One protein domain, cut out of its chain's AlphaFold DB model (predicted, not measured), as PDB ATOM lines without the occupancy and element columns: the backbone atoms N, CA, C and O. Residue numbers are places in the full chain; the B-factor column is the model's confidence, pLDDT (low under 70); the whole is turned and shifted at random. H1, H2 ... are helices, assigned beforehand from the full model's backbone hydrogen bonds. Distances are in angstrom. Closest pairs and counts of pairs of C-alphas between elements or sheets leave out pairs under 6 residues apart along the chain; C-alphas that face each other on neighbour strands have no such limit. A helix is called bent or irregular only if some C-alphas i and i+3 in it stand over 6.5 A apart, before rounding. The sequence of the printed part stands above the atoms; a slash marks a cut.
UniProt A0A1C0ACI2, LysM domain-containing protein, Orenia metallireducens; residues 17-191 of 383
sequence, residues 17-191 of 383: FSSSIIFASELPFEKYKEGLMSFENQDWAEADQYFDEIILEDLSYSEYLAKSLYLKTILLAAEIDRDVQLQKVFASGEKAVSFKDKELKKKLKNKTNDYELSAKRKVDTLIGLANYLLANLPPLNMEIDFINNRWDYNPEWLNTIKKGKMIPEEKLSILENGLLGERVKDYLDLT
ATOM      1  N   PHE A  17      70.092 -38.089  20.247       39.00
ATOM      2  CA  PHE A  17      70.162 -38.154  21.711       39.00
ATOM      3  C   PHE A  17      69.328 -37.060  22.391       39.00
ATOM      4  O   PHE A  17      68.707 -37.343  23.409       39.00
ATOM      5  N   SER A  18      69.235 -35.847  21.834       37.09
ATOM      6  CA  SER A  18      68.376 -34.801  22.408       37.09
ATOM      7  C   SER A  18      66.889 -35.039  22.141       37.09
ATOM      8  O   SER A  18      66.079 -34.789  23.024       37.09
ATOM      9  N   SER A  19      66.510 -35.582  20.980       33.56
ATOM     10  CA  SER A  19      65.108 -35.934  20.704       33.56
ATOM     11  C   SER A  19      64.638 -37.158  21.492       33.56
ATOM     12  O   SER A  19      63.504 -37.166  21.955       33.56
ATOM     13  N   SER A  20      65.503 -38.144  21.752       37.47
ATOM     14  CA  SER A  20      65.134 -39.306  22.581       37.47
ATOM     15  C   SER A  20      64.889 -38.945  24.052       37.47
ATOM     16  O   SER A  20      64.077 -39.588  24.707       37.47
ATOM     17  N   ILE A  21      65.561 -37.909  24.571       40.34
ATOM     18  CA  ILE A  21      65.365 -37.423  25.949       40.34
ATOM     19  C   ILE A  21      64.088 -36.573  26.058       40.34
ATOM     20  O   ILE A  21      63.404 -36.643  27.070       40.34
ATOM     21  N   ILE A  22      63.731 -35.822  25.009       37.97
ATOM     22  CA  ILE A  22      62.525 -34.974  24.990       37.97
ATOM     23  C   ILE A  22      61.245 -35.806  24.786       37.97
ATOM     24  O   ILE A  22      60.212 -35.476  25.354       37.97
ATOM     25  N   PHE A  23      61.306 -36.923  24.051       36.22
ATOM     26  CA  PHE A  23      60.156 -37.829  23.909       36.22
ATOM     27  C   PHE A  23      59.871 -38.670  25.164       36.22
ATOM     28  O   PHE A  23      58.743 -39.119  25.343       36.22
ATOM     29  N   ALA A  24      60.862 -38.901  26.033       35.91
ATOM     30  CA  ALA A  24      60.670 -39.701  27.243       35.91
ATOM     31  C   ALA A  24      59.819 -38.971  28.301       35.91
ATOM     32  O   ALA A  24      58.969 -39.598  28.924       35.91
ATOM     33  N   SER A  25      59.975 -37.648  28.443       41.78
ATOM     34  CA  SER A  25      59.231 -36.819  29.410       41.78
ATOM     35  C   SER A  25      57.764 -36.545  29.041       41.78
ATOM     36  O   SER A  25      57.048 -35.922  29.815       41.78
ATOM     37  N   GLU A  26      57.300 -36.986  27.867       55.91
ATOM     38  CA  GLU A  26      55.916 -36.786  27.399       55.91
ATOM     39  C   GLU A  26      55.071 -38.074  27.438       55.91
ATOM     40  O   GLU A  26      53.909 -38.072  27.035       55.91
ATOM     41  N   LEU A  27      55.623 -39.196  27.916       65.31
ATOM     42  CA  LEU A  27      54.888 -40.460  27.975       65.31
ATOM     43  C   LEU A  27      54.005 -40.537  29.239       65.31
ATOM     44  O   LEU A  27      54.504 -40.271  30.336       65.31
ATOM     45  N   PRO A  28      52.740 -41.002  29.135       64.88
ATOM     46  CA  PRO A  28      51.828 -41.129  30.280       64.88
ATOM     47  C   PRO A  28      52.386 -41.929  31.469       64.88
ATOM     48  O   PRO A  28      52.025 -41.663  32.610       64.88
ATOM     49  N   PHE A  29      53.288 -42.888  31.222       70.12
ATOM     50  CA  PHE A  29      53.959 -43.662  32.271       70.12
ATOM     51  C   PHE A  29      54.903 -42.822  33.143       70.12
ATOM     52  O   PHE A  29      54.865 -42.956  34.365       70.12
ATOM     53  N   GLU A  30      55.744 -41.974  32.542       69.69
ATOM     54  CA  GLU A  30      56.718 -41.170  33.299       69.69
ATOM     55  C   GLU A  30      55.993 -40.113  34.134       69.69
ATOM     56  O   GLU A  30      56.240 -40.005  35.333       69.69
ATOM     57  N   LYS A  31      54.994 -39.440  33.545       79.44
ATOM     58  CA  LYS A  31      54.119 -38.520  34.285       79.44
ATOM     59  C   LYS A  31      53.381 -39.224  35.425       79.44
ATOM     60  O   LYS A  31      53.282 -38.680  36.519       79.44
ATOM     61  N   TYR A  32      52.886 -40.443  35.194       82.44
ATOM     62  CA  TYR A  32      52.217 -41.218  36.241       82.44
ATOM     63  C   TYR A  32      53.168 -41.543  37.394       82.44
ATOM     64  O   TYR A  32      52.779 -41.444  38.552       82.44
ATOM     65  N   LYS A  33      54.413 -41.917  37.090       79.44
ATOM     66  CA  LYS A  33      55.431 -42.219  38.096       79.44
ATOM     67  C   LYS A  33      55.796 -40.988  38.929       79.44
ATOM     68  O   LYS A  33      55.916 -41.110  40.144       79.44
ATOM     69  N   GLU A  34      55.955 -39.828  38.293       84.94
ATOM     70  CA  GLU A  34      56.187 -38.559  38.996       84.94
ATOM     71  C   GLU A  34      54.988 -38.203  39.884       84.94
ATOM     72  O   GLU A  34      55.162 -38.002  41.083       84.94
ATOM     73  N   GLY A  35      53.767 -38.270  39.343       86.81
ATOM     74  CA  GLY A  35      52.542 -38.046  40.111       86.81
ATOM     75  C   GLY A  35      52.374 -39.009  41.288       86.81
ATOM     76  O   GLY A  35      51.997 -38.584  42.378       86.81
ATOM     77  N   LEU A  36      52.699 -40.294  41.107       85.62
ATOM     78  CA  LEU A  36      52.666 -41.294  42.175       85.62
ATOM     79  C   LEU A  36      53.697 -40.986  43.267       85.62
ATOM     80  O   LEU A  36      53.360 -41.035  44.444       85.62
ATOM     81  N   MET A  37      54.920 -40.604  42.895       83.69
ATOM     82  CA  MET A  37      55.958 -40.227  43.855       83.69
ATOM     83  C   MET A  37      55.563 -38.975  44.655       83.69
ATOM     84  O   MET A  37      55.738 -38.946  45.872       83.69
ATOM     85  N   SER A  38      55.006 -37.947  44.009       88.50
ATOM     86  CA  SER A  38      54.482 -36.759  44.701       88.50
ATOM     87  C   SER A  38      53.321 -37.123  45.629       88.50
ATOM     88  O   SER A  38      53.265 -36.655  46.767       88.50
ATOM     89  N   PHE A  39      52.437 -38.024  45.191       88.56
ATOM     90  CA  PHE A  39      51.316 -38.524  45.985       88.56
ATOM     91  C   PHE A  39      51.783 -39.282  47.239       88.56
ATOM     92  O   PHE A  39      51.303 -39.005  48.337       88.56
ATOM     93  N   GLU A  40      52.753 -40.189  47.106       83.88
ATOM     94  CA  GLU A  40      53.362 -40.927  48.224       83.88
ATOM     95  C   GLU A  40      54.091 -39.989  49.202       83.88
ATOM     96  O   GLU A  40      54.031 -40.174  50.420       83.88
ATOM     97  N   ASN A  41      54.701 -38.919  48.684       85.38
ATOM     98  CA  ASN A  41      55.345 -37.871  49.480       85.38
ATOM     99  C   ASN A  41      54.369 -36.841  50.079       85.38
ATOM    100  O   ASN A  41      54.813 -35.942  50.795       85.38
ATOM    101  N   GLN A  42      53.061 -36.974  49.833       87.00
ATOM    102  CA  GLN A  42      52.013 -36.047  50.284       87.00
ATOM    103  C   GLN A  42      52.126 -34.629  49.705       87.00
ATOM    104  O   GLN A  42      51.560 -33.682  50.263       87.00
ATOM    105  N   ASP A  43      52.813 -34.466  48.574       90.25
ATOM    106  CA  ASP A  43      52.724 -33.247  47.775       90.25
ATOM    107  C   ASP A  43      51.463 -33.313  46.907       90.25
ATOM    108  O   ASP A  43      51.482 -33.620  45.715       90.25
ATOM    109  N   TRP A  44      50.320 -33.092  47.560       91.75
ATOM    110  CA  TRP A  44      49.002 -33.248  46.950       91.75
ATOM    111  C   TRP A  44      48.788 -32.336  45.743       91.75
ATOM    112  O   TRP A  44      48.102 -32.727  44.807       91.75
ATOM    113  N   ALA A  45      49.355 -31.127  45.772       92.38
ATOM    114  CA  ALA A  45      49.195 -30.158  44.693       92.38
ATOM    115  C   ALA A  45      49.987 -30.579  43.452       92.38
ATOM    116  O   ALA A  45      49.468 -30.509  42.340       92.38
ATOM    117  N   GLU A  46      51.223 -31.039  43.649       93.00
ATOM    118  CA  GLU A  46      52.051 -31.551  42.563       93.00
ATOM    119  C   GLU A  46      51.467 -32.852  41.987       93.00
ATOM    120  O   GLU A  46      51.329 -32.986  40.772       93.00
ATOM    121  N   ALA A  47      51.017 -33.770  42.850       92.50
ATOM    122  CA  ALA A  47      50.349 -34.999  42.428       92.50
ATOM    123  C   ALA A  47      49.086 -34.729  41.590       92.50
ATOM    124  O   ALA A  47      48.909 -35.334  40.532       92.50
ATOM    125  N   ASP A  48      48.223 -33.806  42.036       92.94
ATOM    126  CA  ASP A  48      47.007 -33.417  41.307       92.94
ATOM    127  C   ASP A  48      47.349 -32.866  39.918       92.94
ATOM    128  O   ASP A  48      46.752 -33.285  38.929       92.94
ATOM    129  N   GLN A  49      48.375 -32.013  39.812       94.12
ATOM    130  CA  GLN A  49      48.814 -31.480  38.523       94.12
ATOM    131  C   GLN A  49      49.238 -32.596  37.556       94.12
ATOM    132  O   GLN A  49      48.808 -32.605  36.401       94.12
ATOM    133  N   TYR A  50      50.039 -33.559  38.017       92.06
ATOM    134  CA  TYR A  50      50.463 -34.680  37.177       92.06
ATOM    135  C   TYR A  50      49.287 -35.541  36.710       92.06
ATOM    136  O   TYR A  50      49.221 -35.919  35.536       92.06
ATOM    137  N   PHE A  51      48.332 -35.835  37.596       91.62
ATOM    138  CA  PHE A  51      47.141 -36.589  37.213       91.62
ATOM    139  C   PHE A  51      46.259 -35.807  36.230       91.62
ATOM    140  O   PHE A  51      45.710 -36.412  35.306       91.62
ATOM    141  N   ASP A  52      46.150 -34.486  36.373       90.62
ATOM    142  CA  ASP A  52      45.426 -33.609  35.446       90.62
ATOM    143  C   ASP A  52      46.017 -33.645  34.048       90.62
ATOM    144  O   ASP A  52      45.279 -33.818  33.077       90.62
ATOM    145  N   GLU A  53      47.337 -33.529  33.947       88.75
ATOM    146  CA  GLU A  53      48.036 -33.603  32.669       88.75
ATOM    147  C   GLU A  53      47.756 -34.933  31.963       88.75
ATOM    148  O   GLU A  53      47.360 -34.939  30.799       88.75
ATOM    149  N   ILE A  54      47.847 -36.061  32.676       83.44
ATOM    150  CA  ILE A  54      47.551 -37.383  32.100       83.44
ATOM    151  C   ILE A  54      46.087 -37.473  31.655       83.44
ATOM    152  O   ILE A  54      45.808 -37.956  30.560       83.44
ATOM    153  N   ILE A  55      45.145 -36.994  32.473       85.44
ATOM    154  CA  ILE A  55      43.706 -37.042  32.166       85.44
ATOM    155  C   ILE A  55      43.348 -36.193  30.943       85.44
ATOM    156  O   ILE A  55      42.429 -36.544  30.200       85.44
ATOM    157  N   LEU A  56      44.043 -35.076  30.738       83.50
ATOM    158  CA  LEU A  56      43.802 -34.175  29.615       83.50
ATOM    159  C   LEU A  56      44.481 -34.642  28.321       83.50
ATOM    160  O   LEU A  56      43.960 -34.372  27.237       83.50
ATOM    161  N   GLU A  57      45.626 -35.316  28.423       75.50
ATOM    162  CA  GLU A  57      46.474 -35.649  27.273       75.50
ATOM    163  C   GLU A  57      46.311 -37.098  26.786       75.50
ATOM    164  O   GLU A  57      46.474 -37.367  25.591       75.50
ATOM    165  N   ASP A  58      45.956 -38.043  27.662       63.97
ATOM    166  CA  ASP A  58      45.852 -39.458  27.303       63.97
ATOM    167  C   ASP A  58      44.484 -39.817  26.696       63.97
ATOM    168  O   ASP A  58      43.513 -40.142  27.378       63.97
ATOM    169  N   LEU A  59      44.421 -39.822  25.362       56.75
ATOM    170  CA  LEU A  59      43.236 -40.217  24.589       56.75
ATOM    171  C   LEU A  59      43.114 -41.739  24.374       56.75
ATOM    172  O   LEU A  59      42.176 -42.190  23.712       56.75
ATOM    173  N   SER A  60      44.070 -42.531  24.870       52.06
ATOM    174  CA  SER A  60      44.223 -43.950  24.522       52.06
ATOM    175  C   SER A  60      43.535 -44.923  25.483       52.06
ATOM    176  O   SER A  60      43.544 -46.125  25.221       52.06
ATOM    177  N   TYR A  61      42.907 -44.425  26.558       56.97
ATOM    178  CA  TYR A  61      42.364 -45.250  27.647       56.97
ATOM    179  C   TYR A  61      43.421 -46.181  28.258       56.97
ATOM    180  O   TYR A  61      43.147 -47.346  28.550       56.97
ATOM    181  N   SER A  62      44.650 -45.678  28.417       63.41
ATOM    182  CA  SER A  62      45.752 -46.471  28.952       63.41
ATOM    183  C   SER A  62      45.524 -46.865  30.416       63.41
ATOM    184  O   SER A  62      44.741 -46.258  31.153       63.41
ATOM    185  N   GLU A  63      46.276 -47.868  30.869       64.00
ATOM    186  CA  GLU A  63      46.328 -48.251  32.279       64.00
ATOM    187  C   GLU A  63      46.714 -47.061  33.185       64.00
ATOM    188  O   GLU A  63      46.168 -46.913  34.277       64.00
ATOM    189  N   TYR A  64      47.590 -46.167  32.719       73.31
ATOM    190  CA  TYR A  64      48.050 -44.993  33.471       73.31
ATOM    191  C   TYR A  64      46.981 -43.913  33.592       73.31
ATOM    192  O   TYR A  64      46.865 -43.297  34.652       73.31
ATOM    193  N   LEU A  65      46.150 -43.730  32.563       75.25
ATOM    194  CA  LEU A  65      44.975 -42.867  32.654       75.25
ATOM    195  C   LEU A  65      44.029 -43.359  33.751       75.25
ATOM    196  O   LEU A  65      43.589 -42.578  34.592       75.25
ATOM    197  N   ALA A  66      43.750 -44.661  33.784       73.69
ATOM    198  CA  ALA A  66      42.865 -45.241  34.785       73.69
ATOM    199  C   ALA A  66      43.437 -45.157  36.210       73.69
ATOM    200  O   ALA A  66      42.699 -44.817  37.137       73.69
ATOM    201  N   LYS A  67      44.745 -45.396  36.388       81.19
ATOM    202  CA  LYS A  67      45.424 -45.217  37.684       81.19
ATOM    203  C   LYS A  67      45.384 -43.757  38.141       81.19
ATOM    204  O   LYS A  67      45.051 -43.485  39.291       81.19
ATOM    205  N   SER A  68      45.632 -42.818  37.230       86.25
ATOM    206  CA  SER A  68      45.594 -41.376  37.517       86.25
ATOM    207  C   SER A  68      44.187 -40.904  37.883       86.25
ATOM    208  O   SER A  68      44.009 -40.184  38.860       86.25
ATOM    209  N   LEU A  69      43.159 -41.364  37.161       87.19
ATOM    210  CA  LEU A  69      41.756 -41.098  37.495       87.19
ATOM    211  C   LEU A  69      41.391 -41.625  38.875       87.19
ATOM    212  O   LEU A  69      40.736 -40.928  39.651       87.19
ATOM    213  N   TYR A  70      41.808 -42.848  39.189       87.44
ATOM    214  CA  TYR A  70      41.597 -43.417  40.506       87.44
ATOM    215  C   TYR A  70      42.249 -42.545  41.592       87.44
ATOM    216  O   TYR A  70      41.547 -42.073  42.482       87.44
ATOM    217  N   LEU A  71      43.546 -42.241  41.499       89.81
ATOM    218  CA  LEU A  71      44.247 -41.463  42.531       89.81
ATOM    219  C   LEU A  71      43.699 -40.037  42.656       89.81
ATOM    220  O   LEU A  71      43.451 -39.568  43.767       89.81
ATOM    221  N   LYS A  72      43.393 -39.382  41.530       93.00
ATOM    222  CA  LYS A  72      42.764 -38.058  41.517       93.00
ATOM    223  C   LYS A  72      41.393 -38.062  42.185       93.00
ATOM    224  O   LYS A  72      41.062 -37.159  42.945       93.00
ATOM    225  N   THR A  73      40.566 -39.071  41.919       92.88
ATOM    226  CA  THR A  73      39.240 -39.163  42.553       92.88
ATOM    227  C   THR A  73      39.324 -39.492  44.042       92.88
ATOM    228  O   THR A  73      38.496 -38.981  44.795       92.88
ATOM    229  N   ILE A  74      40.326 -40.265  44.483       91.62
ATOM    230  CA  ILE A  74      40.635 -40.443  45.909       91.62
ATOM    231  C   ILE A  74      41.015 -39.105  46.544       91.62
ATOM    232  O   ILE A  74      40.429 -38.736  47.562       91.62
ATOM    233  N   LEU A  75      41.935 -38.357  45.930       94.19
ATOM    234  CA  LEU A  75      42.353 -37.050  46.429       94.19
ATOM    235  C   LEU A  75      41.162 -36.088  46.518       94.19
ATOM    236  O   LEU A  75      40.905 -35.499  47.563       94.19
ATOM    237  N   LEU A  76      40.363 -36.002  45.456       95.75
ATOM    238  CA  LEU A  76      39.192 -35.135  45.398       95.75
ATOM    239  C   LEU A  76      38.120 -35.525  46.430       95.75
ATOM    240  O   LEU A  76      37.522 -34.653  47.058       95.75
ATOM    241  N   ALA A  77      37.885 -36.823  46.646       94.44
ATOM    242  CA  ALA A  77      36.990 -37.304  47.699       94.44
ATOM    243  C   ALA A  77      37.510 -36.946  49.100       94.44
ATOM    244  O   ALA A  77      36.736 -36.472  49.936       94.44
ATOM    245  N   ALA A  78      38.816 -37.100  49.333       94.81
ATOM    246  CA  ALA A  78      39.486 -36.728  50.573       94.81
ATOM    247  C   ALA A  78      39.392 -35.224  50.865       94.81
ATOM    248  O   ALA A  78      39.095 -34.826  51.994       94.81
ATOM    249  N   GLU A  79      39.551 -34.379  49.847       97.06
ATOM    250  CA  GLU A  79      39.352 -32.938  49.974       97.06
ATOM    251  C   GLU A  79      37.910 -32.566  50.321       97.06
ATOM    252  O   GLU A  79      37.687 -31.695  51.164       97.06
ATOM    253  N   ILE A  80      36.927 -33.213  49.685       97.69
ATOM    254  CA  ILE A  80      35.512 -32.987  49.992       97.69
ATOM    255  C   ILE A  80      35.224 -33.401  51.437       97.69
ATOM    256  O   ILE A  80      34.555 -32.652  52.149       97.69
ATOM    257  N   ASP A  81      35.732 -34.549  51.896       96.00
ATOM    258  CA  ASP A  81      35.517 -35.008  53.274       96.00
ATOM    259  C   ASP A  81      36.151 -34.074  54.302       96.00
ATOM    260  O   ASP A  81      35.490 -33.642  55.253       96.00
ATOM    261  N   ARG A  82      37.394 -33.647  54.061       96.75
ATOM    262  CA  ARG A  82      38.046 -32.604  54.858       96.75
ATOM    263  C   ARG A  82      37.181 -31.344  54.929       96.75
ATOM    264  O   ARG A  82      36.935 -30.836  56.026       96.75
ATOM    265  N   ASP A  83      36.710 -30.839  53.791       98.38
ATOM    266  CA  ASP A  83      35.925 -29.606  53.723       98.38
ATOM    267  C   ASP A  83      34.574 -29.771  54.453       98.38
ATOM    268  O   ASP A  83      34.192 -28.921  55.259       98.38
ATOM    269  N   VAL A  84      33.882 -30.904  54.290       97.00
ATOM    270  CA  VAL A  84      32.644 -31.235  55.027       97.00
ATOM    271  C   VAL A  84      32.897 -31.329  56.537       97.00
ATOM    272  O   VAL A  84      32.087 -30.857  57.348       97.00
ATOM    273  N   GLN A  85      34.010 -31.928  56.958       96.81
ATOM    274  CA  GLN A  85      34.395 -32.003  58.366       96.81
ATOM    275  C   GLN A  85      34.668 -30.608  58.938       96.81
ATOM    276  O   GLN A  85      34.148 -30.270  60.009       96.81
ATOM    277  N   LEU A  86      35.442 -29.781  58.234       98.19
ATOM    278  CA  LEU A  86      35.763 -28.421  58.660       98.19
ATOM    279  C   LEU A  86      34.518 -27.531  58.682       98.19
ATOM    280  O   LEU A  86      34.304 -26.834  59.673       98.19
ATOM    281  N   GLN A  87      33.623 -27.635  57.698       98.00
ATOM    282  CA  GLN A  87      32.315 -26.975  57.720       98.00
ATOM    283  C   GLN A  87      31.566 -27.280  59.031       98.00
ATOM    284  O   GLN A  87      31.137 -26.359  59.731       98.00
ATOM    285  N   LYS A  88      31.450 -28.559  59.423       97.75
ATOM    286  CA  LYS A  88      30.778 -28.970  60.677       97.75
ATOM    287  C   LYS A  88      31.472 -28.390  61.920       97.75
ATOM    288  O   LYS A  88      30.806 -27.975  62.877       97.75
ATOM    289  N   VAL A  89      32.803 -28.364  61.920       98.19
ATOM    290  CA  VAL A  89      33.637 -27.838  63.014       98.19
ATOM    291  C   VAL A  89      33.447 -26.328  63.176       98.19
ATOM    292  O   VAL A  89      33.139 -25.868  64.279       98.19
ATOM    293  N   PHE A  90      33.553 -25.565  62.088       98.44
ATOM    294  CA  PHE A  90      33.375 -24.113  62.088       98.44
ATOM    295  C   PHE A  90      31.926 -23.703  62.380       98.44
ATOM    296  O   PHE A  90      31.717 -22.784  63.173       98.44
ATOM    297  N   ALA A  91      30.931 -24.441  61.878       97.94
ATOM    298  CA  ALA A  91      29.524 -24.223  62.217       97.94
ATOM    299  C   ALA A  91      29.250 -24.437  63.716       97.94
ATOM    300  O   ALA A  91      28.449 -23.724  64.327       97.94
ATOM    301  N   SER A  92      29.917 -25.419  64.330       98.06
ATOM    302  CA  SER A  92      29.841 -25.643  65.781       98.06
ATOM    303  C   SER A  92      30.471 -24.480  66.549       98.06
ATOM    304  O   SER A  92      29.875 -23.981  67.502       98.06
ATOM    305  N   GLY A  93      31.626 -23.997  66.084       97.56
ATOM    306  CA  GLY A  93      32.268 -22.799  66.616       97.56
ATOM    307  C   GLY A  93      31.375 -21.563  66.534       97.56
ATOM    308  O   GLY A  93      31.200 -20.871  67.532       97.56
ATOM    309  N   GLU A  94      30.750 -21.304  65.381       96.88
ATOM    310  CA  GLU A  94      29.837 -20.168  65.185       96.88
ATOM    311  C   GLU A  94      28.692 -20.177  66.211       96.88
ATOM    312  O   GLU A  94      28.329 -19.133  66.764       96.88
ATOM    313  N   LYS A  95      28.132 -21.362  66.491       96.50
ATOM    314  CA  LYS A  95      27.057 -21.551  67.476       96.50
ATOM    315  C   LYS A  95      27.525 -21.334  68.915       96.50
ATOM    316  O   LYS A  95      26.721 -20.905  69.740       96.50
ATOM    317  N   ALA A  96      28.794 -21.610  69.212       96.25
ATOM    318  CA  ALA A  96      29.380 -21.428  70.539       96.25
ATOM    319  C   ALA A  96      29.713 -19.957  70.865       96.25
ATOM    320  O   ALA A  96      29.845 -19.601  72.036       96.25
ATOM    321  N   VAL A  97      29.837 -19.087  69.854       95.31
ATOM    322  CA  VAL A  97      30.163 -17.666  70.053       95.31
ATOM    323  C   VAL A  97      28.963 -16.868  70.570       95.31
ATOM    324  O   VAL A  97      27.847 -16.939  70.048       95.31
ATOM    325  N   SER A  98      29.217 -16.039  71.586       92.06
ATOM    326  CA  SER A  98      28.236 -15.108  72.152       92.06
ATOM    327  C   SER A  98      27.676 -14.152  71.096       92.06
ATOM    328  O   SER A  98      28.412 -13.593  70.289       92.06
ATOM    329  N   PHE A  99      26.374 -13.860  71.167       85.69
ATOM    330  CA  PHE A  99      25.696 -12.936  70.249       85.69
ATOM    331  C   PHE A  99      26.308 -11.519  70.212       85.69
ATOM    332  O   PHE A  99      26.120 -10.784  69.243       85.69
ATOM    333  N   LYS A 100      27.041 -11.126  71.262       88.94
ATOM    334  CA  LYS A 100      27.707  -9.818  71.343       88.94
ATOM    335  C   LYS A 100      28.954  -9.728  70.460       88.94
ATOM    336  O   LYS A 100      29.260  -8.638  69.985       88.94
ATOM    337  N   ASP A 101      29.634 -10.843  70.200       93.69
ATOM    338  CA  ASP A 101      30.846 -10.878  69.377       93.69
ATOM    339  C   ASP A 101      30.499 -11.138  67.903       93.69
ATOM    340  O   ASP A 101      30.654 -12.230  67.349       93.69
ATOM    341  N   LYS A 102      29.940 -10.102  67.268       94.75
ATOM    342  CA  LYS A 102      29.462 -10.171  65.881       94.75
ATOM    343  C   LYS A 102      30.593 -10.390  64.875       94.75
ATOM    344  O   LYS A 102      30.352 -10.998  63.834       94.75
ATOM    345  N   GLU A 103      31.793  -9.886  65.155       96.12
ATOM    346  CA  GLU A 103      32.925  -9.982  64.231       96.12
ATOM    347  C   GLU A 103      33.468 -11.411  64.179       96.12
ATOM    348  O   GLU A 103      33.579 -11.981  63.091       96.12
ATOM    349  N   LEU A 104      33.730 -12.024  65.337       95.75
ATOM    350  CA  LEU A 104      34.196 -13.407  65.410       95.75
ATOM    351  C   LEU A 104      33.161 -14.376  64.834       95.75
ATOM    352  O   LEU A 104      33.502 -15.253  64.040       95.75
ATOM    353  N   LYS A 105      31.881 -14.166  65.164       96.38
ATOM    354  CA  LYS A 105      30.786 -14.964  64.609       96.38
ATOM    355  C   LYS A 105      30.730 -14.871  63.083       96.38
ATOM    356  O   LYS A 105      30.575 -15.888  62.415       96.38
ATOM    357  N   LYS A 106      30.916 -13.671  62.517       97.19
ATOM    358  CA  LYS A 106      30.986 -13.476  61.061       97.19
ATOM    359  C   LYS A 106      32.182 -14.209  60.446       97.19
ATOM    360  O   LYS A 106      32.012 -14.830  59.405       97.19
ATOM    361  N   LYS A 107      33.362 -14.177  61.076       97.38
ATOM    362  CA  LYS A 107      34.558 -14.894  60.588       97.38
ATOM    363  C   LYS A 107      34.339 -16.411  60.535       97.38
ATOM    364  O   LYS A 107      34.610 -17.019  59.504       97.38
ATOM    365  N   LEU A 108      33.790 -17.002  61.598       97.62
ATOM    366  CA  LEU A 108      33.479 -18.439  61.652       97.62
ATOM    367  C   LEU A 108      32.401 -18.835  60.635       97.62
ATOM    368  O   LEU A 108      32.526 -19.861  59.966       97.62
ATOM    369  N   LYS A 109      31.372 -17.995  60.475       97.88
ATOM    370  CA  LYS A 109      30.331 -18.196  59.463       97.88
ATOM    371  C   LYS A 109      30.894 -18.146  58.042       97.88
ATOM    372  O   LYS A 109      30.531 -18.978  57.222       97.88
ATOM    373  N   ASN A 110      31.788 -17.199  57.755       98.25
ATOM    374  CA  ASN A 110      32.445 -17.117  56.452       98.25
ATOM    375  C   ASN A 110      33.231 -18.400  56.159       98.25
ATOM    376  O   ASN A 110      32.944 -19.036  55.157       98.25
ATOM    377  N   LYS A 111      34.098 -18.854  57.080       98.12
ATOM    378  CA  LYS A 111      34.827 -20.124  56.912       98.12
ATOM    379  C   LYS A 111      33.879 -21.318  56.726       98.12
ATOM    380  O   LYS A 111      34.122 -22.154  55.868       98.12
ATOM    381  N   THR A 112      32.766 -21.372  57.465       98.31
ATOM    382  CA  THR A 112      31.728 -22.406  57.272       98.31
ATOM    383  C   THR A 112      31.206 -22.414  55.832       98.31
ATOM    384  O   THR A 112      31.185 -23.466  55.199       98.31
ATOM    385  N   ASN A 113      30.829 -21.245  55.310       98.25
ATOM    386  CA  ASN A 113      30.328 -21.108  53.943       98.25
ATOM    387  C   ASN A 113      31.410 -21.414  52.895       98.25
ATOM    388  O   ASN A 113      31.093 -21.983  51.855       98.25
ATOM    389  N   ASP A 114      32.662 -21.033  53.155       98.12
ATOM    390  CA  ASP A 114      33.785 -21.256  52.241       98.12
ATOM    391  C   ASP A 114      34.038 -22.762  52.053       98.12
ATOM    392  O   ASP A 114      34.105 -23.231  50.917       98.12
ATOM    393  N   TYR A 115      34.081 -23.538  53.147       98.31
ATOM    394  CA  TYR A 115      34.224 -24.997  53.070       98.31
ATOM    395  C   TYR A 115      33.004 -25.677  52.448       98.31
ATOM    396  O   TYR A 115      33.161 -26.575  51.626       98.31
ATOM    397  N   GLU A 116      31.787 -25.234  52.782       97.25
ATOM    398  CA  GLU A 116      30.563 -25.752  52.155       97.25
ATOM    399  C   GLU A 116      30.582 -25.550  50.636       97.25
ATOM    400  O   GLU A 116      30.299 -26.473  49.871       97.25
ATOM    401  N   LEU A 117      30.951 -24.348  50.189       96.69
ATOM    402  CA  LEU A 117      31.021 -24.014  48.772       96.69
ATOM    403  C   LEU A 117      32.139 -24.783  48.061       96.69
ATOM    404  O   LEU A 117      31.929 -25.249  46.939       96.69
ATOM    405  N   SER A 118      33.305 -24.921  48.699       96.62
ATOM    406  CA  SER A 118      34.433 -25.711  48.191       96.62
ATOM    407  C   SER A 118      34.025 -27.169  47.980       96.62
ATOM    408  O   SER A 118      34.108 -27.670  46.856       96.62
ATOM    409  N   ALA A 119      33.471 -27.809  49.016       96.25
ATOM    410  CA  ALA A 119      32.983 -29.182  48.951       96.25
ATOM    411  C   ALA A 119      31.931 -29.345  47.844       96.25
ATOM    412  O   ALA A 119      32.068 -30.213  46.982       96.25
ATOM    413  N   LYS A 120      30.917 -28.465  47.807       94.69
ATOM    414  CA  LYS A 120      29.825 -28.531  46.825       94.69
ATOM    415  C   LYS A 120      30.332 -28.463  45.381       94.69
ATOM    416  O   LYS A 120      29.849 -29.218  44.543       94.69
ATOM    417  N   ARG A 121      31.303 -27.589  45.090       93.88
ATOM    418  CA  ARG A 121      31.881 -27.425  43.742       93.88
ATOM    419  C   ARG A 121      32.662 -28.653  43.281       93.88
ATOM    420  O   ARG A 121      32.581 -29.020  42.114       93.88
ATOM    421  N   LYS A 122      33.394 -29.295  44.190       96.00
ATOM    422  CA  LYS A 122      34.225 -30.468  43.883       96.00
ATOM    423  C   LYS A 122      33.406 -31.723  43.580       96.00
ATOM    424  O   LYS A 122      33.861 -32.562  42.807       96.00
ATOM    425  N   VAL A 123      32.183 -31.828  44.113       93.00
ATOM    426  CA  VAL A 123      31.275 -32.958  43.832       93.00
ATOM    427  C   VAL A 123      31.008 -33.121  42.335       93.00
ATOM    428  O   VAL A 123      31.004 -34.244  41.837       93.00
ATOM    429  N   ASP A 124      30.805 -32.026  41.602       89.00
ATOM    430  CA  ASP A 124      30.459 -32.109  40.181       89.00
ATOM    431  C   ASP A 124      31.613 -32.708  39.360       89.00
ATOM    432  O   ASP A 124      31.391 -33.600  38.536       89.00
ATOM    433  N   THR A 125      32.845 -32.276  39.647       91.94
ATOM    434  CA  THR A 125      34.070 -32.833  39.061       91.94
ATOM    435  C   THR A 125      34.246 -34.302  39.441       91.94
ATOM    436  O   THR A 125      34.512 -35.128  38.570       91.94
ATOM    437  N   LEU A 126      34.037 -34.648  40.716       93.62
ATOM    438  CA  LEU A 126      34.185 -36.015  41.217       93.62
ATOM    439  C   LEU A 126      33.221 -36.981  40.524       93.62
ATOM    440  O   LEU A 126      33.644 -38.031  40.048       93.62
ATOM    441  N   ILE A 127      31.948 -36.601  40.389       87.62
ATOM    442  CA  ILE A 127      30.942 -37.391  39.664       87.62
ATOM    443  C   ILE A 127      31.337 -37.551  38.189       87.62
ATOM    444  O   ILE A 127      31.165 -38.633  37.627       87.62
ATOM    445  N   GLY A 128      31.854 -36.499  37.548       86.31
ATOM    446  CA  GLY A 128      32.306 -36.552  36.155       86.31
ATOM    447  C   GLY A 128      33.442 -37.555  35.941       86.31
ATOM    448  O   GLY A 128      33.319 -38.458  35.111       86.31
ATOM    449  N   LEU A 129      34.512 -37.440  36.732       89.44
ATOM    450  CA  LEU A 129      35.679 -38.329  36.664       89.44
ATOM    451  C   LEU A 129      35.314 -39.778  37.006       89.44
ATOM    452  O   LEU A 129      35.717 -40.707  36.308       89.44
ATOM    453  N   ALA A 130      34.488 -39.977  38.033       87.25
ATOM    454  CA  ALA A 130      34.048 -41.301  38.444       87.25
ATOM    455  C   ALA A 130      33.160 -41.971  37.371       87.25
ATOM    456  O   ALA A 130      33.331 -43.155  37.085       87.25
ATOM    457  N   ASN A 131      32.276 -41.225  36.697       82.06
ATOM    458  CA  ASN A 131      31.526 -41.752  35.547       82.06
ATOM    459  C   ASN A 131      32.438 -42.135  34.372       82.06
ATOM    460  O   ASN A 131      32.171 -43.130  33.695       82.06
ATOM    461  N   TYR A 132      33.499 -41.363  34.125       81.69
ATOM    462  CA  TYR A 132      34.467 -41.672  33.075       81.69
ATOM    463  C   TYR A 132      35.236 -42.966  33.376       81.69
ATOM    464  O   TYR A 132      35.327 -43.834  32.505       81.69
ATOM    465  N   LEU A 133      35.708 -43.143  34.618       79.25
ATOM    466  CA  LEU A 133      36.355 -44.382  35.063       79.25
ATOM    467  C   LEU A 133      35.401 -45.582  34.952       79.25
ATOM    468  O   LEU A 133      35.773 -46.634  34.441       79.25
ATOM    469  N   LEU A 134      34.142 -45.405  35.359       73.25
ATOM    470  CA  LEU A 134      33.104 -46.435  35.305       73.25
ATOM    471  C   LEU A 134      32.779 -46.908  33.880       73.25
ATOM    472  O   LEU A 134      32.450 -48.073  33.667       73.25
ATOM    473  N   ALA A 135      32.833 -46.006  32.900       65.81
ATOM    474  CA  ALA A 135      32.577 -46.348  31.504       65.81
ATOM    475  C   ALA A 135      33.705 -47.182  30.879       65.81
ATOM    476  O   ALA A 135      33.469 -47.843  29.870       65.81
ATOM    477  N   ASN A 136      34.897 -47.165  31.481       61.81
ATOM    478  CA  ASN A 136      36.116 -47.715  30.898       61.81
ATOM    479  C   ASN A 136      36.879 -48.627  31.865       61.81
ATOM    480  O   ASN A 136      38.078 -48.785  31.673       61.81
ATOM    481  N   LEU A 137      36.206 -49.199  32.881       60.41
ATOM    482  CA  LEU A 137      36.798 -49.988  33.976       60.41
ATOM    483  C   LEU A 137      37.859 -50.979  33.473       60.41
ATOM    484  O   LEU A 137      37.498 -52.062  32.997       60.41
ATOM    485  N   PRO A 138      39.157 -50.669  33.600       53.00
ATOM    486  CA  PRO A 138      40.196 -51.621  33.273       53.00
ATOM    487  C   PRO A 138      40.561 -52.433  34.525       53.00
ATOM    488  O   PRO A 138      40.270 -52.020  35.656       53.00
ATOM    489  N   PRO A 139      41.214 -53.595  34.374       50.28
ATOM    490  CA  PRO A 139      41.918 -54.197  35.496       50.28
ATOM    491  C   PRO A 139      43.007 -53.219  35.965       50.28
ATOM    492  O   PRO A 139      43.889 -52.852  35.194       50.28
ATOM    493  N   LEU A 140      42.917 -52.765  37.215       59.91
ATOM    494  CA  LEU A 140      43.896 -51.873  37.833       59.91
ATOM    495  C   LEU A 140      44.702 -52.670  38.850       59.91
ATOM    496  O   LEU A 140      44.141 -53.072  39.864       59.91
ATOM    497  N   ASN A 141      45.992 -52.868  38.576       60.97
ATOM    498  CA  ASN A 141      46.973 -53.279  39.576       60.97
ATOM    499  C   ASN A 141      47.746 -52.032  40.022       60.97
ATOM    500  O   ASN A 141      48.472 -51.443  39.217       60.97
ATOM    501  N   MET A 142      47.589 -51.604  41.271       65.12
ATOM    502  CA  MET A 142      48.299 -50.447  41.822       65.12
ATOM    503  C   MET A 142      49.207 -50.857  42.966       65.12
ATOM    504  O   MET A 142      48.719 -51.264  44.012       65.12
ATOM    505  N   GLU A 143      50.511 -50.699  42.771       63.88
ATOM    506  CA  GLU A 143      51.495 -50.736  43.849       63.88
ATOM    507  C   GLU A 143      51.665 -49.299  44.349       63.88
ATOM    508  O   GLU A 143      52.017 -48.419  43.565       63.88
ATOM    509  N   ILE A 144      51.331 -49.057  45.617       67.94
ATOM    510  CA  ILE A 144      51.500 -47.761  46.281       67.94
ATOM    511  C   ILE A 144      52.246 -48.044  47.578       67.94
ATOM    512  O   ILE A 144      51.765 -48.832  48.397       67.94
ATOM    513  N   ASP A 145      53.413 -47.435  47.757       65.75
ATOM    514  CA  ASP A 145      54.187 -47.586  48.981       65.75
ATOM    515  C   ASP A 145      53.731 -46.557  50.016       65.75
ATOM    516  O   ASP A 145      54.066 -45.372  49.957       65.75
ATOM    517  N   PHE A 146      52.938 -47.015  50.985       60.28
ATOM    518  CA  PHE A 146      52.475 -46.165  52.071       60.28
ATOM    519  C   PHE A 146      53.333 -46.344  53.331       60.28
ATOM    520  O   PHE A 146      52.905 -46.937  54.327       60.28
ATOM    521  N   ILE A 147      54.543 -45.777  53.343       49.94
ATOM    522  CA  ILE A 147      55.348 -45.711  54.571       49.94
ATOM    523  C   ILE A 147      54.813 -44.599  55.482       49.94
ATOM    524  O   ILE A 147      55.150 -43.428  55.355       49.94
ATOM    525  N   ASN A 148      53.998 -45.013  56.457       47.41
ATOM    526  CA  ASN A 148      53.673 -44.325  57.711       47.41
ATOM    527  C   ASN A 148      53.450 -42.806  57.630       47.41
ATOM    528  O   ASN A 148      54.327 -41.989  57.922       47.41
ATOM    529  N   ASN A 149      52.187 -42.456  57.397       44.34
ATOM    530  CA  ASN A 149      51.643 -41.126  57.613       44.34
ATOM    531  C   ASN A 149      51.949 -40.603  59.017       44.34
ATOM    532  O   ASN A 149      51.330 -41.007  60.005       44.34
ATOM    533  N   ARG A 150      52.851 -39.628  59.102       52.47
ATOM    534  CA  ARG A 150      52.901 -38.722  60.244       52.47
ATOM    535  C   ARG A 150      51.896 -37.607  59.995       52.47
ATOM    536  O   ARG A 150      52.237 -36.581  59.422       52.47
ATOM    537  N   TRP A 151      50.653 -37.816  60.428       62.38
ATOM    538  CA  TRP A 151      49.673 -36.735  60.545       62.38
ATOM    539  C   TRP A 151      50.173 -35.744  61.591       62.38
ATOM    540  O   TRP A 151      49.971 -35.940  62.790       62.38
ATOM    541  N   ASP A 152      50.875 -34.701  61.166       67.56
ATOM    542  CA  ASP A 152      51.376 -33.685  62.088       67.56
ATOM    543  C   ASP A 152      50.390 -32.520  62.168       67.56
ATOM    544  O   ASP A 152      50.634 -31.414  61.697       67.56
ATOM    545  N   TYR A 153      49.215 -32.787  62.741       84.69
ATOM    546  CA  TYR A 153      48.331 -31.721  63.196       84.69
ATOM    547  C   TYR A 153      47.939 -31.944  64.650       84.69
ATOM    548  O   TYR A 153      47.794 -33.069  65.128       84.69
ATOM    549  N   ASN A 154      47.736 -30.850  65.383       90.56
ATOM    550  CA  ASN A 154      47.265 -30.945  66.756       90.56
ATOM    551  C   ASN A 154      45.726 -31.053  66.771       90.56
ATOM    552  O   ASN A 154      45.050 -30.071  66.441       90.56
ATOM    553  N   PRO A 155      45.138 -32.181  67.214       89.12
ATOM    554  CA  PRO A 155      43.687 -32.364  67.220       89.12
ATOM    555  C   PRO A 155      42.954 -31.380  68.150       89.12
ATOM    556  O   PRO A 155      41.768 -31.105  67.950       89.12
ATOM    557  N   GLU A 156      43.637 -30.767  69.126       94.38
ATOM    558  CA  GLU A 156      43.038 -29.737  69.985       94.38
ATOM    559  C   GLU A 156      42.692 -28.455  69.208       94.38
ATOM    560  O   GLU A 156      41.860 -27.664  69.662       94.38
ATOM    561  N   TRP A 157      43.252 -28.238  68.013       96.38
ATOM    562  CA  TRP A 157      42.838 -27.134  67.143       96.38
ATOM    563  C   TRP A 157      41.376 -27.267  66.706       96.38
ATOM    564  O   TRP A 157      40.637 -26.283  66.760       96.38
ATOM    565  N   LEU A 158      40.909 -28.484  66.409       96.12
ATOM    566  CA  LEU A 158      39.495 -28.742  66.117       96.12
ATOM    567  C   LEU A 158      38.613 -28.409  67.324       96.12
ATOM    568  O   LEU A 158      37.571 -27.766  67.184       96.12
ATOM    569  N   ASN A 159      39.039 -28.804  68.525       96.50
ATOM    570  CA  ASN A 159      38.322 -28.498  69.763       96.50
ATOM    571  C   ASN A 159      38.309 -26.994  70.060       96.50
ATOM    572  O   ASN A 159      37.301 -26.461  70.520       96.50
ATOM    573  N   THR A 160      39.406 -26.300  69.763       97.12
ATOM    574  CA  THR A 160      39.522 -24.844  69.887       97.12
ATOM    575  C   THR A 160      38.501 -24.143  68.992       97.12
ATOM    576  O   THR A 160      37.760 -23.287  69.483       97.12
ATOM    577  N   ILE A 161      38.387 -24.566  67.727       97.75
ATOM    578  CA  ILE A 161      37.393 -24.027  66.791       97.75
ATOM    579  C   ILE A 161      35.970 -24.322  67.269       97.75
ATOM    580  O   ILE A 161      35.164 -23.399  67.373       97.75
ATOM    581  N   LYS A 162      35.670 -25.566  67.670       97.75
ATOM    582  CA  LYS A 162      34.347 -25.955  68.202       97.75
ATOM    583  C   LYS A 162      33.928 -25.146  69.433       97.75
ATOM    584  O   LYS A 162      32.744 -24.885  69.612       97.75
ATOM    585  N   LYS A 163      34.885 -24.725  70.268       97.06
ATOM    586  CA  LYS A 163      34.662 -23.851  71.438       97.06
ATOM    587  C   LYS A 163      34.458 -22.372  71.058       97.06
ATOM    588  O   LYS A 163      34.388 -21.527  71.948       97.06
ATOM    589  N   GLY A 164      34.376 -22.046  69.765       96.31
ATOM    590  CA  GLY A 164      34.106 -20.701  69.260       96.31
ATOM    591  C   GLY A 164      35.338 -19.805  69.169       96.31
ATOM    592  O   GLY A 164      35.200 -18.589  69.241       96.31
ATOM    593  N   LYS A 165      36.548 -20.366  69.043       96.12
ATOM    594  CA  LYS A 165      37.792 -19.594  68.884       96.12
ATOM    595  C   LYS A 165      38.385 -19.789  67.492       96.12
ATOM    596  O   LYS A 165      38.345 -20.883  66.952       96.12
ATOM    597  N   MET A 166      38.996 -18.747  66.934       94.88
ATOM    598  CA  MET A 166      39.804 -18.887  65.718       94.88
ATOM    599  C   MET A 166      41.199 -19.411  66.055       94.88
ATOM    600  O   MET A 166      41.759 -19.083  67.104       94.88
ATOM    601  N   ILE A 167      41.769 -20.181  65.133       96.25
ATOM    602  CA  ILE A 167      43.198 -20.496  65.111       96.25
ATOM    603  C   ILE A 167      43.898 -19.617  64.054       96.25
ATOM    604  O   ILE A 167      43.230 -19.154  63.129       96.25
ATOM    605  N   PRO A 168      45.207 -19.342  64.194       96.69
ATOM    606  CA  PRO A 168      46.009 -18.695  63.153       96.69
ATOM    607  C   PRO A 168      45.936 -19.432  61.812       96.69
ATOM    608  O   PRO A 168      45.882 -20.660  61.803       96.69
ATOM    609  N   GLU A 169      46.008 -18.695  60.700       94.88
ATOM    610  CA  GLU A 169      45.893 -19.267  59.347       94.88
ATOM    611  C   GLU A 169      46.990 -20.302  59.056       94.88
ATOM    612  O   GLU A 169      46.708 -21.353  58.499       94.88
ATOM    613  N   GLU A 170      48.216 -20.079  59.538       95.12
ATOM    614  CA  GLU A 170      49.317 -21.052  59.429       95.12
ATOM    615  C   GLU A 170      48.962 -22.399  60.080       95.12
ATOM    616  O   GLU A 170      49.215 -23.460  59.517       95.12
ATOM    617  N   LYS A 171      48.310 -22.375  61.252       95.69
ATOM    618  CA  LYS A 171      47.854 -23.598  61.937       95.69
ATOM    619  C   LYS A 171      46.655 -24.227  61.241       95.69
ATOM    620  O   LYS A 171      46.498 -25.441  61.297       95.69
ATOM    621  N   LEU A 172      45.806 -23.408  60.623       95.75
ATOM    622  CA  LEU A 172      44.679 -23.892  59.838       95.75
ATOM    623  C   LEU A 172      45.160 -24.629  58.587       95.75
ATOM    624  O   LEU A 172      44.666 -25.716  58.331       95.75
ATOM    625  N   SER A 173      46.173 -24.112  57.893       94.25
ATOM    626  CA  SER A 173      46.772 -24.784  56.737       94.25
ATOM    627  C   SER A 173      47.406 -26.130  57.116       94.25
ATOM    628  O   SER A 173      47.170 -27.133  56.446       94.25
ATOM    629  N   ILE A 174      48.128 -26.199  58.243       93.56
ATOM    630  CA  ILE A 174      48.668 -27.472  58.760       93.56
ATOM    631  C   ILE A 174      47.534 -28.451  59.097       93.56
ATOM    632  O   ILE A 174      47.604 -29.628  58.752       93.56
ATOM    633  N   LEU A 175      46.470 -27.968  59.748       94.94
ATOM    634  CA  LEU A 175      45.289 -28.774  60.056       94.94
ATOM    635  C   LEU A 175      44.616 -29.314  58.789       94.94
ATOM    636  O   LEU A 175      44.252 -30.483  58.747       94.94
ATOM    637  N   GLU A 176      44.436 -28.471  57.777       95.00
ATOM    638  CA  GLU A 176      43.823 -28.837  56.501       95.00
ATOM    639  C   GLU A 176      44.631 -29.913  55.777       95.00
ATOM    640  O   GLU A 176      44.049 -30.903  55.338       95.00
ATOM    641  N   ASN A 177      45.953 -29.757  55.696       91.88
ATOM    642  CA  ASN A 177      46.830 -30.734  55.052       91.88
ATOM    643  C   ASN A 177      46.896 -32.049  55.833       91.88
ATOM    644  O   ASN A 177      46.815 -33.121  55.238       91.88
ATOM    645  N   GLY A 178      46.976 -31.978  57.164       91.50
ATOM    646  CA  GLY A 178      46.979 -33.161  58.020       91.50
ATOM    647  C   GLY A 178      45.675 -33.958  57.930       91.50
ATOM    648  O   GLY A 178      45.713 -35.181  57.828       91.50
ATOM    649  N   LEU A 179      44.527 -33.273  57.901       93.25
ATOM    650  CA  LEU A 179      43.227 -33.908  57.673       93.25
ATOM    651  C   LEU A 179      43.097 -34.467  56.256       93.25
ATOM    652  O   LEU A 179      42.546 -35.549  56.095       93.25
ATOM    653  N   LEU A 180      43.567 -33.740  55.234       93.06
ATOM    654  CA  LEU A 180      43.524 -34.210  53.847       93.06
ATOM    655  C   LEU A 180      44.254 -35.537  53.715       93.06
ATOM    656  O   LEU A 180      43.682 -36.506  53.224       93.06
ATOM    657  N   GLY A 181      45.483 -35.578  54.221       88.75
ATOM    658  CA  GLY A 181      46.237 -36.804  54.280       88.75
ATOM    659  C   GLY A 181      45.426 -37.901  54.974       88.75
ATOM    660  O   GLY A 181      45.251 -38.965  54.379       88.75
ATOM    661  N   GLU A 182      44.902 -37.642  56.187       87.06
ATOM    662  CA  GLU A 182      44.151 -38.631  56.991       87.06
ATOM    663  C   GLU A 182      43.068 -39.307  56.158       87.06
ATOM    664  O   GLU A 182      42.980 -40.534  56.102       87.06
ATOM    665  N   ARG A 183      42.323 -38.492  55.409       90.06
ATOM    666  CA  ARG A 183      41.281 -38.954  54.498       90.06
ATOM    667  C   ARG A 183      41.818 -39.728  53.306       90.06
ATOM    668  O   ARG A 183      41.226 -40.747  52.970       90.06
ATOM    669  N   VAL A 184      42.914 -39.298  52.683       89.31
ATOM    670  CA  VAL A 184      43.532 -40.049  51.579       89.31
ATOM    671  C   VAL A 184      43.873 -41.468  52.031       89.31
ATOM    672  O   VAL A 184      43.467 -42.417  51.367       89.31
ATOM    673  N   LYS A 185      44.532 -41.633  53.186       83.38
ATOM    674  CA  LYS A 185      44.833 -42.970  53.725       83.38
ATOM    675  C   LYS A 185      43.565 -43.766  54.002       83.38
ATOM    676  O   LYS A 185      43.477 -44.901  53.551       83.38
ATOM    677  N   ASP A 186      42.600 -43.172  54.707       80.94
ATOM    678  CA  ASP A 186      41.329 -43.832  55.017       80.94
ATOM    679  C   ASP A 186      40.661 -44.349  53.735       80.94
ATOM    680  O   ASP A 186      40.211 -45.488  53.687       80.94
ATOM    681  N   TYR A 187      40.616 -43.539  52.673       83.31
ATOM    682  CA  TYR A 187      40.027 -43.960  51.408       83.31
ATOM    683  C   TYR A 187      40.837 -45.059  50.725       83.31
ATOM    684  O   TYR A 187      40.234 -46.052  50.333       83.31
ATOM    685  N   LEU A 188      42.164 -44.932  50.615       80.06
ATOM    686  CA  LEU A 188      43.006 -45.969  50.010       80.06
ATOM    687  C   LEU A 188      42.859 -47.306  50.745       80.06
ATOM    688  O   LEU A 188      42.617 -48.310  50.087       80.06
ATOM    689  N   ASP A 189      42.901 -47.321  52.079       75.44
ATOM    690  CA  ASP A 189      42.698 -48.535  52.890       75.44
ATOM    691  C   ASP A 189      41.323 -49.183  52.642       75.44
ATOM    692  O   ASP A 189      41.149 -50.393  52.785       75.44
ATOM    693  N   LEU A 190      40.316 -48.376  52.298       70.12
ATOM    694  CA  LEU A 190      38.951 -48.827  52.038       70.12
ATOM    695  C   LEU A 190      38.721 -49.297  50.594       70.12
ATOM    696  O   LEU A 190      37.702 -49.944  50.325       70.12
ATOM    697  N   THR A 191      39.606 -48.951  49.657       74.62
ATOM    698  CA  THR A 191      39.383 -49.154  48.216       74.62
ATOM    699  C   THR A 191      40.483 -49.942  47.510       74.62
ATOM    700  O   THR A 191      40.199 -50.564  46.483       74.62
TER     701      THR A 191
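Overview. This is residues 17 to 191 of the 383 residues of the protein "LysM domain-containing protein" of Orenia metallireducens (UniProt A0A1C0ACI2). A long hairpin of two helices, H4 and H5, makes the length of the body, and smaller helices pack on the side of H4 away from H5: the hairpin of H2 and H3 towards one end, H7 crossing H4 near its middle, and H6 towards the other end. H1 sticks out free beyond the body, and a long link, residues 136 to 155, leads back from the end of H5 to H6. The printed part has 175 residues with seven named helices, H1 to H7 in chain order, and no named strand; its class is all helix. It is only just loose, close to compact, with a radius of gyration of the C-alphas of 19.3 A, and it spans 69 by 31 by 31 A.

Along the chain. H1, residues 17 to 24, begins with C-alpha 17 at (70.162, -38.154, 21.711) and is 11.1 A long. H2 is residues 28 to 40, 18.0 A, and H3 is residues 44 to 57, 20.0 A. H4, residues 63 to 96, runs 49.7 A from C-alpha 63 at (46.328, -48.251, 32.279). H5, residues 102 to 135, runs 50.0 A; it is neither bent nor irregular, but only just: C-alphas 121 and 124 are 6.1 A apart. H6 is residues 156 to 162, 9.6 A. H7, residues 169 to 191, runs 32.6 A and ends with C-alpha 191 at (39.383, -49.154, 48.216).

Arrangement. H4 is the hub, touching five helices. H4 and H5, a hairpin, touch at a shallow tilt of 22 degrees, opposite ways; their closest C-alphas, of Gln 87 and Thr 112, are 4.6 A apart. H2, H3 and H4 form an up-and-down bundle, each helix running against the one before it. H2 and H3, also a hairpin, are closest at the C-alphas of Gly 35 and Ala 47, 4.4 A. Residues 64 to 75 of H4 touch H3, closest at C-alphas 51 and 68, 5.0 A. Residues 74 to 82 of H4 touch H7 at a steep tilt of 50 degrees, closest at C-alphas 78 and 183, 4.9 A. Residues 89 to 96 of H4 touch H6, closest at C-alphas 93 and 162, 4.1 A. H5 and H7 are apart. In H2, H3, H4, H6 and H7 every O i to N i+4 pair is within hydrogen-bond range; in H1 3 of 4 are, and in H5 28 of 30.

Size, cuts and confidence. The C-alphas farthest apart, of Phe 17 and Lys 100, are 71.2 A apart. The printed part has no cut. The link from H5 to H6 is long, with 20 residues. Mean pLDDT of the printed part is 83.3; residues 17 to 28, 30, 58 to 63 and 135 to 152 are under 70.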